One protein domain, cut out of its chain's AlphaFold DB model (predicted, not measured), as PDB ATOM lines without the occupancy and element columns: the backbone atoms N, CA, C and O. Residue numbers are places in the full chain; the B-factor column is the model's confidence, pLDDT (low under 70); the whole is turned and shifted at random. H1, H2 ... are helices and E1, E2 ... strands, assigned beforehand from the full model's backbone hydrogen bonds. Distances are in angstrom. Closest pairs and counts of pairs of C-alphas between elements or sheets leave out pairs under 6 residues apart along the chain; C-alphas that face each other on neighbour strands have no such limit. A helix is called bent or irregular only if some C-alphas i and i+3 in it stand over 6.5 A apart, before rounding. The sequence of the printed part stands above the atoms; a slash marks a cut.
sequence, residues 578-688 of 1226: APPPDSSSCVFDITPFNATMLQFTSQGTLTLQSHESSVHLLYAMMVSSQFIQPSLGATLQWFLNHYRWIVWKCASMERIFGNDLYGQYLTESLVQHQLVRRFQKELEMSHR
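This is residues 578 to 688 of the 1226 residues of an uncharacterized protein of Thraustotheca clavata (UniProt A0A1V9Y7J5). A small hairpin of two short strands, E1 and E2, sits beside one long helix, H2, with E1 nearer to it than E2; helices H1 and H4 meet H2 at steep angles over parts of its length, and the four-residue H3 makes a corner at its last end. A stretch of 20 residues with no named element, 578 to 597, leads into the hairpin. The printed part has 111 residues with four named helices and two named strands, in the order E1, E2, H1, H2, H3, H4; the sheet E1 - E2 is antiparallel, and the class is mostly helix. The whole is compact, with a radius of gyration of the C-alphas of 14.2 A, and elongated, spanning 44 by 28 by 24 A.

E1, residues 598 to 600, and E2, residues 606 to 608, form an antiparallel hairpin at 147 degrees; N 599 and O 607 are within hydrogen-bond range at 2.9 A, as are N 607 and O 599 at 3.1 A. The closest C-alphas of E1 and H1, residues 613 to 624, are those of Gln 599 and Ser 614, 6.0 A apart. The hub is H2, residues 636 to 656, which touches three helices. With residues 615 to 619 alone, H1 touches H2, closest at the C-alphas of Tyr 619 and Leu 636, 7.0 A; they run opposite ways at a steep tilt of 68 degrees, only just short of about perpendicular. With residues 639 to 647 alone, H2 touches H4, residues 668 to 684, closest at the C-alphas of Ile 646 and Val 671, 6.4 A, opposite ways at a steep tilt of 51 degrees. H2 and H3, residues 658 to 661, touch only at the corner, and only just, with 3 pairs of C-alphas within 8 A; the closest are those of Glu 654 and Leu 661, 5.2 A. H1 and H4 are close but not clearly touching, at 7.8 A between the C-alphas of Met 622 and Gln 672. E2 and H2 are apart. Every O i to N i+4 pair is within hydrogen-bond range in H1 and H2, and 12 of 13 in H4; H3 is too short for such a pair.

E1 begins at C-alpha 598, (-38.248, 32.987, 23.436). H1 is 16.1 A long, H2 30.1 A and H4 22.6 A. H2 begins at C-alpha 636, (-46.594, 44.155, 31.002), and H4 ends at C-alpha 684, (-54.715, 54.342, 20.295). H4 is neither bent nor irregular, but only just: C-alphas 681 and 684 are 6.1 A apart.

The two C-alphas farthest apart, those of Pro 580 and Ser 631, are 44.2 A apart. The printed part has no cut, and the link from H1 to H2, 11 residues, is long. The mean pLDDT of the printed part is 87.1; residues 578 to 584, 603 to 604 and 610 to 613 are under 70.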
ATOM      1  N   ALA A 578     -33.326  30.421   2.109       59.66
ATOM      2  CA  ALA A 578     -32.565  30.065   3.298       59.66
ATOM      3  C   ALA A 578     -31.798  28.743   3.079       59.66
ATOM      4  O   ALA A 578     -32.253  27.890   2.307       59.66
ATOM      5  N   PRO A 579     -30.661  28.516   3.768       61.41
ATOM      6  CA  PRO A 579     -30.146  27.158   3.917       61.41
ATOM      7  C   PRO A 579     -31.234  26.259   4.538       61.41
ATOM      8  O   PRO A 579     -32.080  26.758   5.290       61.41
ATOM      9  N   PRO A 580     -31.247  24.948   4.229       60.59
ATOM     10  CA  PRO A 580     -32.246  24.036   4.777       60.59
ATOM     11  C   PRO A 580     -32.220  24.085   6.313       60.59
ATOM     12  O   PRO A 580     -31.136  24.190   6.889       60.59
ATOM     13  N   PRO A 581     -33.384  24.025   6.982       60.19
ATOM     14  CA  PRO A 581     -33.461  24.260   8.416       60.19
ATOM     15  C   PRO A 581     -32.674  23.212   9.205       60.19
ATOM     16  O   PRO A 581     -32.957  22.015   9.113       60.19
ATOM     17  N   ASP A 582     -31.727  23.678  10.022       60.81
ATOM     18  CA  ASP A 582     -31.017  22.838  10.984       60.81
ATOM     19  C   ASP A 582     -32.023  22.148  11.913       60.81
ATOM     20  O   ASP A 582     -32.872  22.791  12.539       60.81
ATOM     21  N   SER A 583     -31.917  20.825  12.040       56.53
ATOM     22  CA  SER A 583     -32.850  20.000  12.824       56.53
ATOM     23  C   SER A 583     -32.781  20.233  14.342       56.53
ATOM     24  O   SER A 583     -33.581  19.669  15.083       56.53
ATOM     25  N   SER A 584     -31.852  21.075  14.799       60.69
ATOM     26  CA  SER A 584     -31.682  21.555  16.175       60.69
ATOM     27  C   SER A 584     -32.272  22.956  16.424       60.69
ATOM     28  O   SER A 584     -32.095  23.518  17.505       60.69
ATOM     29  N   SER A 585     -32.944  23.554  15.436       76.69
ATOM     30  CA  SER A 585     -33.469  24.918  15.529       76.69
ATOM     31  C   SER A 585     -34.686  25.024  16.450       76.69
ATOM     32  O   SER A 585     -35.745  24.456  16.173       76.69
ATOM     33  N   CYS A 586     -34.590  25.846  17.501       83.38
ATOM     34  CA  CYS A 586     -35.664  26.000  18.490       83.38
ATOM     35  C   CYS A 586     -36.971  26.580  17.913       83.38
ATOM     36  O   CYS A 586     -37.994  26.596  18.595       83.38
ATOM     37  N   VAL A 587     -36.973  27.052  16.656       86.75
ATOM     38  CA  VAL A 587     -38.185  27.453  15.920       86.75
ATOM     39  C   VAL A 587     -39.191  26.302  15.830       86.75
ATOM     40  O   VAL A 587     -40.403  26.537  15.862       86.75
ATOM     41  N   PHE A 588     -38.724  25.051  15.775       87.25
ATOM     42  CA  PHE A 588     -39.610  23.889  15.759       87.25
ATOM     43  C   PHE A 588     -40.324  23.683  17.104       87.25
ATOM     44  O   PHE A 588     -41.527  23.420  17.106       87.25
ATOM     45  N   ASP A 589     -39.659  23.980  18.223       89.69
ATOM     46  CA  ASP A 589     -40.174  23.802  19.589       89.69
ATOM     47  C   ASP A 589     -41.130  24.913  20.077       89.69
ATOM     48  O   ASP A 589     -41.706  24.806  21.163       89.69
ATOM     49  N   ILE A 590     -41.324  26.002  19.317       91.75
ATOM     50  CA  ILE A 590     -42.180  27.132  19.737       91.75
ATOM     51  C   ILE A 590     -43.674  26.766  19.666       91.75
ATOM     52  O   ILE A 590     -44.318  26.806  18.609       91.75
ATOM     53  N   THR A 591     -44.249  26.483  20.825       91.69
ATOM     54  CA  THR A 591     -45.676  26.254  21.088       91.69
ATOM     55  C   THR A 591     -46.341  27.529  21.643       91.69
ATOM     56  O   THR A 591     -45.645  28.478  22.010       91.69
ATOM     57  N   PRO A 592     -47.680  27.583  21.796       89.94
ATOM     58  CA  PRO A 592     -48.331  28.680  22.518       89.94
ATOM     59  C   PRO A 592     -47.878  28.837  23.977       89.94
ATOM     60  O   PRO A 592     -48.009  29.922  24.539       89.94
ATOM     61  N   PHE A 593     -47.385  27.759  24.594       89.31
ATOM     62  CA  PHE A 593     -47.050  27.698  26.016       89.31
ATOM     63  C   PHE A 593     -45.678  28.316  26.313       89.31
ATOM     64  O   PHE A 593     -45.558  29.118  27.233       89.31
ATOM     65  N   ASN A 594     -44.663  27.988  25.506       90.94
ATOM     66  CA  ASN A 594     -43.284  28.469  25.667       90.94
ATOM     67  C   ASN A 594     -42.935  29.681  24.778       90.94
ATOM     68  O   ASN A 594     -41.833  30.204  24.885       90.94
ATOM     69  N   ALA A 595     -43.853  30.198  23.950       91.56
ATOM     70  CA  ALA A 595     -43.604  31.385  23.119       91.56
ATOM     71  C   ALA A 595     -43.216  32.659  23.909       91.56
ATOM     72  O   ALA A 595     -42.640  33.574  23.329       91.56
ATOM     73  N   THR A 596     -43.502  32.735  25.215       89.62
ATOM     74  CA  THR A 596     -43.031  33.814  26.111       89.62
ATOM     75  C   THR A 596     -41.625  33.586  26.682       89.62
ATOM     76  O   THR A 596     -41.071  34.505  27.269       89.62
ATOM     77  N   MET A 597     -41.048  32.396  26.491       89.25
ATOM     78  CA  MET A 597     -39.677  32.009  26.872       89.25
ATOM     79  C   MET A 597     -38.680  32.164  25.709       89.25
ATOM     80  O   MET A 597     -37.518  31.778  25.830       89.25
ATOM     81  N   LEU A 598     -39.131  32.677  24.556       89.56
ATOM     82  CA  LEU A 598     -38.248  32.987  23.436       89.56
ATOM     83  C   LEU A 598     -37.404  34.215  23.771       89.56
ATOM     84  O   LEU A 598     -37.952  35.293  24.016       89.56
ATOM     85  N   GLN A 599     -36.091  34.056  23.672       85.94
ATOM     86  CA  GLN A 599     -35.111  35.125  23.740       85.94
ATOM     87  C   GLN A 599     -34.440  35.324  22.374       85.94
ATOM     88  O   GLN A 599     -34.078  34.370  21.685       85.94
ATOM     89  N   PHE A 600     -34.251  36.593  22.016       86.44
ATOM     90  CA  PHE A 600     -33.357  37.020  20.944       86.44
ATOM     91  C   PHE A 600     -31.989  37.330  21.565       86.44
ATOM     92  O   PHE A 600     -31.911  38.038  22.573       86.44
ATOM     93  N   THR A 601     -30.906  36.782  21.012       80.19
ATOM     94  CA  THR A 601     -29.546  37.142  21.439       80.19
ATOM     95  C   THR A 601     -29.072  38.422  20.748       80.19
ATOM     96  O   THR A 601     -29.615  38.837  19.725       80.19
ATOM     97  N   SER A 602     -27.985  39.019  21.242       71.62
ATOM     98  CA  SER A 602     -27.307  40.146  20.578       71.62
ATOM     99  C   SER A 602     -26.723  39.809  19.195       71.62
ATOM    100  O   SER A 602     -26.321  40.718  18.472       71.62
ATOM    101  N   GLN A 603     -26.686  38.527  18.814       69.25
ATOM    102  CA  GLN A 603     -26.307  38.054  17.477       69.25
ATOM    103  C   GLN A 603     -27.528  37.726  16.596       69.25
ATOM    104  O   GLN A 603     -27.368  37.223  15.488       69.25
ATOM    105  N   GLY A 604     -28.752  37.976  17.077       69.94
ATOM    106  CA  GLY A 604     -29.999  37.655  16.378       69.94
ATOM    107  C   GLY A 604     -30.384  36.172  16.402       69.94
ATOM    108  O   GLY A 604     -31.423  35.815  15.852       69.94
ATOM    109  N   THR A 605     -29.591  35.306  17.044       77.00
ATOM    110  CA  THR A 605     -29.946  33.892  17.214       77.00
ATOM    111  C   THR A 605     -31.097  33.731  18.206       77.00
ATOM    112  O   THR A 605     -31.283  34.542  19.117       77.00
ATOM    113  N   LEU A 606     -31.883  32.675  18.005       84.44
ATOM    114  CA  LEU A 606     -33.062  32.356  18.800       84.44
ATOM    115  C   LEU A 606     -32.709  31.307  19.855       84.44
ATOM    116  O   LEU A 606     -32.075  30.302  19.535       84.44
ATOM    117  N   THR A 607     -33.140  31.517  21.096       84.00
ATOM    118  CA  THR A 607     -33.046  30.507  22.161       84.00
ATOM    119  C   THR A 607     -34.339  30.443  22.970       84.00
ATOM    120  O   THR A 607     -35.016  31.448  23.182       84.00
ATOM    121  N   LEU A 608     -34.690  29.247  23.443       82.44
ATOM    122  CA  LEU A 608     -35.735  29.054  24.448       82.44
ATOM    123  C   LEU A 608     -35.064  28.916  25.815       82.44
ATOM    124  O   LEU A 608     -34.332  27.955  26.046       82.44
ATOM    125  N   GLN A 609     -35.284  29.883  26.707       74.56
ATOM    126  CA  GLN A 609     -34.734  29.871  28.065       74.56
ATOM    127  C   GLN A 609     -35.766  30.374  29.075       74.56
ATOM    128  O   GLN A 609     -36.473  31.349  28.837       74.56
ATOM    129  N   SER A 610     -35.814  29.738  30.245       60.84
ATOM    130  CA  SER A 610     -36.799  30.011  31.305       60.84
ATOM    131  C   SER A 610     -36.628  31.365  32.016       60.84
ATOM    132  O   SER A 610     -37.337  31.647  32.979       60.84
ATOM    133  N   HIS A 611     -35.677  32.201  31.592       61.41
ATOM    134  CA  HIS A 611     -35.379  33.484  32.223       61.41
ATOM    135  C   HIS A 611     -36.319  34.585  31.719       61.41
ATOM    136  O   HIS A 611     -36.041  35.254  30.722       61.41
ATOM    137  N   GLU A 612     -37.397  34.830  32.468       62.16
ATOM    138  CA  GLU A 612     -38.403  35.869  32.183       62.16
ATOM    139  C   GLU A 612     -37.802  37.264  31.920       62.16
ATOM    140  O   GLU A 612     -38.374  38.061  31.175       62.16
ATOM    141  N   SER A 613     -36.632  37.548  32.499       69.44
ATOM    142  CA  SER A 613     -35.873  38.799  32.361       69.44
ATOM    143  C   SER A 613     -35.743  39.303  30.914       69.44
ATOM    144  O   SER A 613     -35.854  40.505  30.676       69.44
ATOM    145  N   SER A 614     -35.576  38.417  29.925       79.44
ATOM    146  CA  SER A 614     -35.346  38.809  28.523       79.44
ATOM    147  C   SER A 614     -36.548  39.526  27.887       79.44
ATOM    148  O   SER A 614     -36.408  40.624  27.343       79.44
ATOM    149  N   VAL A 615     -37.752  38.963  28.014       87.56
ATOM    150  CA  VAL A 615     -38.991  39.569  27.493       87.56
ATOM    151  C   VAL A 615     -39.423  40.796  28.315       87.56
ATOM    152  O   VAL A 615     -39.999  41.738  27.766       87.56
ATOM    153  N   HIS A 616     -39.071  40.847  29.603       90.69
ATOM    154  CA  HIS A 616     -39.272  42.027  30.453       90.69
ATOM    155  C   HIS A 616     -38.337  43.189  30.072       90.69
ATOM    156  O   HIS A 616     -38.773  44.342  30.039       90.69
ATOM    157  N   LEU A 617     -37.080  42.901  29.715       90.38
ATOM    158  CA  LEU A 617     -36.128  43.891  29.205       90.38
ATOM    159  C   LEU A 617     -36.587  44.469  27.857       90.38
ATOM    160  O   LEU A 617     -36.529  45.683  27.662       90.38
ATOM    161  N   LEU A 618     -37.122  43.628  26.963       91.12
ATOM    162  CA  LEU A 618     -37.728  44.068  25.702       91.12
ATOM    163  C   LEU A 618     -38.910  45.027  25.941       91.12
ATOM    164  O   LEU A 618     -38.980  46.085  25.314       91.12
ATOM    165  N   TYR A 619     -39.805  44.707  26.883       95.00
ATOM    166  CA  TYR A 619     -40.888  45.608  27.299       95.00
ATOM    167  C   TYR A 619     -40.347  46.948  27.822       95.00
ATOM    168  O   TYR A 619     -40.767  48.006  27.346       95.00
ATOM    169  N   ALA A 620     -39.372  46.922  28.737       94.50
ATOM    170  CA  ALA A 620     -38.763  48.129  29.296       94.50
ATOM    171  C   ALA A 620     -38.108  49.014  28.216       94.50
ATOM    172  O   ALA A 620     -38.296  50.232  28.225       94.50
ATOM    173  N   MET A 621     -37.417  48.409  27.243       92.75
ATOM    174  CA  MET A 621     -36.839  49.106  26.088       92.75
ATOM    175  C   MET A 621     -37.911  49.730  25.182       92.75
ATOM    176  O   MET A 621     -37.746  50.860  24.722       92.75
ATOM    177  N   MET A 622     -39.022  49.035  24.922       94.44
ATOM    178  CA  MET A 622     -40.109  49.576  24.095       94.44
ATOM    179  C   MET A 622     -40.866  50.721  24.789       94.44
ATOM    180  O   MET A 622     -41.300  51.661  24.117       94.44
ATOM    181  N   VAL A 623     -40.982  50.690  26.120       94.81
ATOM    182  CA  VAL A 623     -41.529  51.803  26.915       94.81
ATOM    183  C   VAL A 623     -40.575  53.004  26.906       94.81
ATOM    184  O   VAL A 623     -41.000  54.109  26.569       94.81
ATOM    185  N   SER A 624     -39.282  52.813  27.198       93.62
ATOM    186  CA  SER A 624     -38.300  53.915  27.226       93.62
ATOM    187  C   SER A 624     -38.076  54.550  25.846       93.62
ATOM    188  O   SER A 624     -37.919  55.766  25.740       93.62
ATOM    189  N   SER A 625     -38.173  53.758  24.774       90.25
ATOM    190  CA  SER A 625     -38.107  54.230  23.381       90.25
ATOM    191  C   SER A 625     -39.363  54.980  22.913       90.25
ATOM    192  O   SER A 625     -39.364  55.530  21.809       90.25
ATOM    193  N   GLN A 626     -40.423  55.042  23.733       90.19
ATOM    194  CA  GLN A 626     -41.731  55.627  23.397       90.19
ATOM    195  C   GLN A 626     -42.405  54.938  22.194       90.19
ATOM    196  O   GLN A 626     -43.018  55.595  21.346       90.19
ATOM    197  N   PHE A 627     -42.277  53.609  22.115       91.12
ATOM    198  CA  PHE A 627     -42.952  52.756  21.128       91.12
ATOM    199  C   PHE A 627     -44.331  52.276  21.619       91.12
ATOM    200  O   PHE A 627     -45.220  52.021  20.809       91.12
ATOM    201  N   ILE A 628     -44.505  52.160  22.939       93.81
ATOM    202  CA  ILE A 628     -45.756  51.822  23.639       93.81
ATOM    203  C   ILE A 628     -45.862  52.653  24.929       93.81
ATOM    204  O   ILE A 628     -44.838  53.070  25.473       93.81
ATOM    205  N   GLN A 629     -47.076  52.884  25.445       92.94
ATOM    206  CA  GLN A 629     -47.292  53.650  26.684       92.94
ATOM    207  C   GLN A 629     -48.163  52.881  27.700       92.94
ATOM    208  O   GLN A 629     -49.355  52.688  27.440       92.94
ATOM    209  N   PRO A 630     -47.634  52.503  28.883       94.50
ATOM    210  CA  PRO A 630     -48.378  51.718  29.874       94.50
ATOM    211  C   PRO A 630     -49.664  52.382  30.381       94.50
ATOM    212  O   PRO A 630     -50.668  51.703  30.567       94.50
ATOM    213  N   SER A 631     -49.685  53.715  30.519       91.88
ATOM    214  CA  SER A 631     -50.878  54.473  30.936       91.88
ATOM    215  C   SER A 631     -51.984  54.582  29.873       91.88
ATOM    216  O   SER A 631     -53.043  55.128  30.161       91.88
ATOM    217  N   LEU A 632     -51.776  54.034  28.668       91.56
ATOM    218  CA  LEU A 632     -52.843  53.761  27.692       91.56
ATOM    219  C   LEU A 632     -53.293  52.285  27.712       91.56
ATOM    220  O   LEU A 632     -53.933  51.825  26.773       91.56
ATOM    221  N   GLY A 633     -52.948  51.525  28.756       92.38
ATOM    222  CA  GLY A 633     -53.301  50.108  28.901       92.38
ATOM    223  C   GLY A 633     -52.275  49.129  28.322       92.38
ATOM    224  O   GLY A 633     -52.493  47.921  28.385       92.38
ATOM    225  N   ALA A 634     -51.139  49.609  27.801       95.25
ATOM    226  CA  ALA A 634     -50.050  48.761  27.306       95.25
ATOM    227  C   ALA A 634     -49.192  48.219  28.463       95.25
ATOM    228  O   ALA A 634     -47.996  48.489  28.551       95.25
ATOM    229  N   THR A 635     -49.832  47.514  29.394       96.06
ATOM    230  CA  THR A 635     -49.189  46.927  30.572       96.06
ATOM    231  C   THR A 635     -48.259  45.775  30.188       96.06
ATOM    232  O   THR A 635     -48.331  45.219  29.091       96.06
ATOM    233  N   LEU A 636     -47.423  45.353  31.133       94.94
ATOM    234  CA  LEU A 636     -46.594  44.155  31.002       94.94
ATOM    235  C   LEU A 636     -47.427  42.893  30.684       94.94
ATOM    236  O   LEU A 636     -47.040  42.100  29.832       94.94
ATOM    237  N   GLN A 637     -48.612  42.735  31.285       94.31
ATOM    238  CA  GLN A 637     -49.522  41.619  30.980       94.31
ATOM    239  C   GLN A 637     -50.079  41.697  29.547       94.31
ATOM    240  O   GLN A 637     -50.091  40.693  28.832       94.31
ATOM    241  N   TRP A 638     -50.486  42.894  29.098       96.75
ATOM    242  CA  TRP A 638     -50.908  43.147  27.712       96.75
ATOM    243  C   TRP A 638     -49.784  42.803  26.722       96.75
ATOM    244  O   TRP A 638     -50.011  42.120  25.717       96.75
ATOM    245  N   PHE A 639     -48.554  43.199  27.056       96.69
ATOM    246  CA  PHE A 639     -47.350  42.932  26.277       96.69
ATOM    247  C   PHE A 639     -47.048  41.433  26.165       96.69
ATOM    248  O   PHE A 639     -46.960  40.920  25.051       96.69
ATOM    249  N   LEU A 640     -46.955  40.715  27.290       94.62
ATOM    250  CA  LEU A 640     -46.652  39.277  27.336       94.62
ATOM    251  C   LEU A 640     -47.691  38.448  26.565       94.62
ATOM    252  O   LEU A 640     -47.327  37.577  25.771       94.62
ATOM    253  N   ASN A 641     -48.981  38.765  26.727       95.75
ATOM    254  CA  ASN A 641     -50.067  38.152  25.960       95.75
ATOM    255  C   ASN A 641     -49.864  38.325  24.444       95.75
ATOM    256  O   ASN A 641     -49.959  37.364  23.683       95.75
ATOM    257  N   HIS A 642     -49.574  39.536  23.973       96.81
ATOM    258  CA  HIS A 642     -49.419  39.764  22.538       96.81
ATOM    259  C   HIS A 642     -48.088  39.273  21.973       96.81
ATOM    260  O   HIS A 642     -48.073  38.819  20.827       96.81
ATOM    261  N   TYR A 643     -47.013  39.290  22.763       96.00
ATOM    262  CA  TYR A 643     -45.735  38.666  22.429       96.00
ATOM    263  C   TYR A 643     -45.936  37.174  22.135       96.00
ATOM    264  O   TYR A 643     -45.604  36.732  21.035       96.00
ATOM    265  N   ARG A 644     -46.626  36.440  23.030       95.06
ATOM    266  CA  ARG A 644     -47.013  35.022  22.859       95.06
ATOM    267  C   ARG A 644     -47.639  34.754  21.483       95.06
ATOM    268  O   ARG A 644     -47.163  33.896  20.738       95.06
ATOM    269  N   TRP A 645     -48.676  35.511  21.111       96.62
ATOM    270  CA  TRP A 645     -49.382  35.314  19.835       96.62
ATOM    271  C   TRP A 645     -48.574  35.750  18.611       96.62
ATOM    272  O   TRP A 645     -48.714  35.148  17.548       96.62
ATOM    273  N   ILE A 646     -47.747  36.793  18.723       96.75
ATOM    274  CA  ILE A 646     -46.889  37.250  17.623       96.75
ATOM    275  C   ILE A 646     -45.777  36.231  17.359       96.75
ATOM    276  O   ILE A 646     -45.595  35.838  16.206       96.75
ATOM    277  N   VAL A 647     -45.088  35.770  18.406       95.56
ATOM    278  CA  VAL A 647     -44.007  34.778  18.329       95.56
ATOM    279  C   VAL A 647     -44.525  33.447  17.793       95.56
ATOM    280  O   VAL A 647     -44.026  32.985  16.768       95.56
ATOM    281  N   TRP A 648     -45.583  32.874  18.382       95.62
ATOM    282  CA  TRP A 648     -46.143  31.599  17.906       95.62
ATOM    283  C   TRP A 648     -46.621  31.678  16.447       95.62
ATOM    284  O   TRP A 648     -46.407  30.742  15.672       95.62
ATOM    285  N   LYS A 649     -47.196  32.817  16.029       95.38
ATOM    286  CA  LYS A 649     -47.568  33.066  14.629       95.38
ATOM    287  C   LYS A 649     -46.341  33.148  13.714       95.38
ATOM    288  O   LYS A 649     -46.398  32.616  12.615       95.38
ATOM    289  N   CYS A 650     -45.254  33.809  14.117       93.62
ATOM    290  CA  CYS A 650     -44.057  33.927  13.273       93.62
ATOM    291  C   CYS A 650     -43.290  32.599  13.172       93.62
ATOM    292  O   CYS A 650     -42.991  32.183  12.058       93.62
ATOM    293  N   ALA A 651     -43.110  31.871  14.279       93.44
ATOM    294  CA  ALA A 651     -42.546  30.518  14.265       93.44
ATOM    295  C   ALA A 651     -43.361  29.559  13.380       93.44
ATOM    296  O   ALA A 651     -42.810  28.801  12.589       93.44
ATOM    297  N   SER A 652     -44.696  29.628  13.451       92.56
ATOM    298  CA  SER A 652     -45.565  28.797  12.609       92.56
ATOM    299  C   SER A 652     -45.522  29.177  11.124       92.56
ATOM    300  O   SER A 652     -45.763  28.313  10.288       92.56
ATOM    301  N   MET A 653     -45.191  30.427  10.777       91.12
ATOM    302  CA  MET A 653     -44.926  30.809   9.385       91.12
ATOM    303  C   MET A 653     -43.603  30.211   8.893       91.12
ATOM    304  O   MET A 653     -43.593  29.610   7.824       91.12
ATOM    305  N   GLU A 654     -42.519  30.294   9.671       89.88
ATOM    306  CA  GLU A 654     -41.235  29.686   9.283       89.88
ATOM    307  C   GLU A 654     -41.310  28.158   9.184       89.88
ATOM    308  O   GLU A 654     -40.792  27.586   8.233       89.88
ATOM    309  N   ARG A 655     -42.030  27.482  10.089       89.38
ATOM    310  CA  ARG A 655     -42.235  26.023  10.007       89.38
ATOM    311  C   ARG A 655     -42.974  25.565   8.745       89.38
ATOM    312  O   ARG A 655     -42.732  24.457   8.281       89.38
ATOM    313  N   ILE A 656     -43.903  26.372   8.226       87.50
ATOM    314  CA  ILE A 656     -44.741  26.008   7.067       87.50
ATOM    315  C   ILE A 656     -44.094  26.447   5.746       87.50
ATOM    316  O   ILE A 656     -44.203  25.739   4.749       87.50
ATOM    317  N   PHE A 657     -43.406  27.590   5.737       86.81
ATOM    318  CA  PHE A 657     -42.791  28.197   4.552       86.81
ATOM    319  C   PHE A 657     -41.263  28.278   4.701       86.81
ATOM    320  O   PHE A 657     -40.655  29.299   4.391       86.81
ATOM    321  N   GLY A 658     -40.638  27.216   5.225       81.69
ATOM    322  CA  GLY A 658     -39.226  27.225   5.632       81.69
ATOM    323  C   GLY A 658     -38.254  27.623   4.521       81.69
ATOM    324  O   GLY A 658     -37.366  28.431   4.758       81.69
ATOM    325  N   ASN A 659     -38.487  27.150   3.296       80.69
ATOM    326  CA  ASN A 659     -37.668  27.487   2.124       80.69
ATOM    327  C   ASN A 659     -37.586  29.004   1.857       80.69
ATOM    328  O   ASN A 659     -36.570  29.481   1.351       80.69
ATOM    329  N   ASP A 660     -38.652  29.740   2.193       81.94
ATOM    330  CA  ASP A 660     -38.804  31.166   1.899       81.94
ATOM    331  C   ASP A 660     -38.537  32.050   3.132       81.94
ATOM    332  O   ASP A 660     -38.025  33.155   2.997       81.94
ATOM    333  N   LEU A 661     -38.919  31.597   4.335       85.06
ATOM    334  CA  LEU A 661     -38.996  32.433   5.544       85.06
ATOM    335  C   LEU A 661     -38.020  32.063   6.668       85.06
ATOM    336  O   LEU A 661     -37.874  32.862   7.594       85.06
ATOM    337  N   TYR A 662     -37.396  30.880   6.644       85.31
ATOM    338  CA  TYR A 662     -36.612  30.373   7.778       85.31
ATOM    339  C   TYR A 662     -35.449  31.307   8.156       85.31
ATOM    340  O   TYR A 662     -34.671  31.737   7.301       85.31
ATOM    341  N   GLY A 663     -35.354  31.644   9.447       81.06
ATOM    342  CA  GLY A 663     -34.340  32.548  10.000       81.06
ATOM    343  C   GLY A 663     -34.480  34.022   9.590       81.06
ATOM    344  O   GLY A 663     -33.636  34.834   9.965       81.06
ATOM    345  N   GLN A 664     -35.517  34.388   8.827       82.25
ATOM    346  CA  GLN A 664     -35.704  35.733   8.262       82.25
ATOM    347  C   GLN A 664     -37.000  36.415   8.730       82.25
ATOM    348  O   GLN A 664     -37.133  37.635   8.604       82.25
ATOM    349  N   TYR A 665     -37.959  35.673   9.292       86.62
ATOM    350  CA  TYR A 665     -39.294  36.177   9.620       86.62
ATOM    351  C   TYR A 665     -39.533  36.325  11.130       86.62
ATOM    352  O   TYR A 665     -40.117  37.315  11.575       86.62
ATOM    353  N   LEU A 666     -39.064  35.387  11.953       90.75
ATOM    354  CA  LEU A 666     -39.067  35.468  13.413       90.75
ATOM    355  C   LEU A 666     -37.857  36.285  13.892       90.75
ATOM    356  O   LEU A 666     -36.938  35.779  14.521       90.75
ATOM    357  N   THR A 667     -37.872  37.582  13.589       89.00
ATOM    358  CA  THR A 667     -36.844  38.543  14.014       89.00
ATOM    359  C   THR A 667     -37.386  39.491  15.081       89.00
ATOM    360  O   THR A 667     -38.567  39.853  15.066       89.00
ATOM    361  N   GLU A 668     -36.524  39.933  16.003       89.94
ATOM    362  CA  GLU A 668     -36.917  40.830  17.099       89.94
ATOM    363  C   GLU A 668     -37.591  42.107  16.567       89.94
ATOM    364  O   GLU A 668     -38.650  42.509  17.048       89.94
ATOM    365  N   SER A 669     -37.040  42.696  15.503       88.25
ATOM    366  CA  SER A 669     -37.574  43.897  14.854       88.25
ATOM    367  C   SER A 669     -38.986  43.696  14.284       88.25
ATOM    368  O   SER A 669     -39.832  44.584  14.427       88.25
ATOM    369  N   LEU A 670     -39.300  42.527  13.707       89.12
ATOM    370  CA  LEU A 670     -40.656  42.218  13.239       89.12
ATOM    371  C   LEU A 670     -41.621  41.949  14.405       89.12
ATOM    372  O   LEU A 670     -42.816  42.255  14.296       89.12
ATOM    373  N   VAL A 671     -41.135  41.414  15.530       92.81
ATOM    374  CA  VAL A 671     -41.933  41.257  16.758       92.81
ATOM    375  C   VAL A 671     -42.246  42.625  17.373       92.81
ATOM    376  O   VAL A 671     -43.425  42.934  17.567       92.81
ATOM    377  N   GLN A 672     -41.242  43.489  17.570       92.69
ATOM    378  CA  GLN A 672     -41.415  44.877  18.023       92.69
ATOM    379  C   GLN A 672     -42.394  45.647  17.119       92.69
ATOM    380  O   GLN A 672     -43.353  46.250  17.605       92.69
ATOM    381  N   HIS A 673     -42.216  45.589  15.793       91.31
ATOM    382  CA  HIS A 673     -43.103  46.269  14.842       91.31
ATOM    383  C   HIS A 673     -44.558  45.781  14.950       91.31
ATOM    384  O   HIS A 673     -45.495  46.583  14.910       91.31
ATOM    385  N   GLN A 674     -44.777  44.473  15.124       94.56
ATOM    386  CA  GLN A 674     -46.122  43.926  15.319       94.56
ATOM    387  C   GLN A 674     -46.734  44.306  16.674       94.56
ATOM    388  O   GLN A 674     -47.943  44.531  16.725       94.56
ATOM    389  N   LEU A 675     -45.939  44.424  17.742       95.75
ATOM    390  CA  LEU A 675     -46.394  44.899  19.054       95.75
ATOM    391  C   LEU A 675     -46.872  46.356  18.984       95.75
ATOM    392  O   LEU A 675     -48.006  46.637  19.374       95.75
ATOM    393  N   VAL A 676     -46.090  47.259  18.380       94.69
ATOM    394  CA  VAL A 676     -46.512  48.659  18.148       94.69
ATOM    395  C   VAL A 676     -47.765  48.722  17.273       94.69
ATOM    396  O   VAL A 676     -48.700  49.461  17.564       94.69
ATOM    397  N   ARG A 677     -47.857  47.873  16.244       94.06
ATOM    398  CA  ARG A 677     -49.049  47.776  15.387       94.06
ATOM    399  C   ARG A 677     -50.289  47.242  16.120       94.06
ATOM    400  O   ARG A 677     -51.404  47.538  15.683       94.06
ATOM    401  N   ARG A 678     -50.136  46.472  17.205       96.19
ATOM    402  CA  ARG A 678     -51.244  46.088  18.101       96.19
ATOM    403  C   ARG A 678     -51.616  47.227  19.043       96.19
ATOM    404  O   ARG A 678     -52.798  47.541  19.115       96.19
ATOM    405  N   PHE A 679     -50.635  47.891  19.656       95.75
ATOM    406  CA  PHE A 679     -50.822  49.072  20.512       95.75
ATOM    407  C   PHE A 679     -51.605  50.176  19.782       95.75
ATOM    408  O   PHE A 679     -52.684  50.574  20.220       95.75
ATOM    409  N   GLN A 680     -51.142  50.559  18.589       93.81
ATOM    410  CA  GLN A 680     -51.815  51.523  17.716       93.81
ATOM    411  C   GLN A 680     -53.249  51.108  17.371       93.81
ATOM    412  O   GLN A 680     -54.156  51.934  17.354       93.81
ATOM    413  N   LYS A 681     -53.490  49.824  17.080       94.50
ATOM    414  CA  LYS A 681     -54.832  49.352  16.719       94.50
ATOM    415  C   LYS A 681     -55.786  49.328  17.901       94.50
ATOM    416  O   LYS A 681     -56.883  49.870  17.797       94.50
ATOM    417  N   GLU A 682     -55.402  48.658  18.975       95.69
ATOM    418  CA  GLU A 682     -56.300  48.364  20.084       95.69
ATOM    419  C   GLU A 682     -56.442  49.542  21.045       95.69
ATOM    420  O   GLU A 682     -57.558  49.816  21.475       95.69
ATOM    421  N   LEU A 683     -55.341  50.230  21.363       94.62
ATOM    422  CA  LEU A 683     -55.276  51.188  22.466       94.62
ATOM    423  C   LEU A 683     -55.287  52.646  21.980       94.62
ATOM    424  O   LEU A 683     -56.029  53.449  22.534       94.62
ATOM    425  N   GLU A 684     -54.573  52.998  20.901       91.94
ATOM    426  CA  GLU A 684     -54.715  54.342  20.295       91.94
ATOM    427  C   GLU A 684     -56.013  54.479  19.481       91.94
ATOM    428  O   GLU A 684     -56.725  55.474  19.603       91.94
ATOM    429  N   MET A 685     -56.322  53.497  18.625       93.31
ATOM    430  CA  MET A 685     -57.467  53.553  17.703       93.31
ATOM    431  C   MET A 685     -58.697  52.753  18.172       93.31
ATOM    432  O   MET A 685     -59.642  52.612  17.397       93.31
ATOM    433  N   SER A 686     -58.709  52.194  19.387       93.06
ATOM    434  CA  SER A 686     -59.860  51.475  19.980       93.06
ATOM    435  C   SER A 686     -60.447  50.309  19.150       93.06
ATOM    436  O   SER A 686     -61.590  49.891  19.372       93.06
ATOM    437  N   HIS A 687     -59.694  49.734  18.202       95.00
ATOM    438  CA  HIS A 687     -60.137  48.620  17.348       95.00
ATOM    439  C   HIS A 687     -60.077  47.282  18.099       95.00
ATOM    440  O   HIS A 687     -59.255  46.412  17.806       95.00
ATOM    441  N   ARG A 688     -60.979  47.112  19.069       94.88
ATOM    442  CA  ARG A 688     -61.052  45.919  19.922       94.88
ATOM    443  C   ARG A 688     -61.337  44.633  19.112       94.88
ATOM    444  O   ARG A 688     -62.274  44.637  18.298       94.88
TER     445      ARG A 688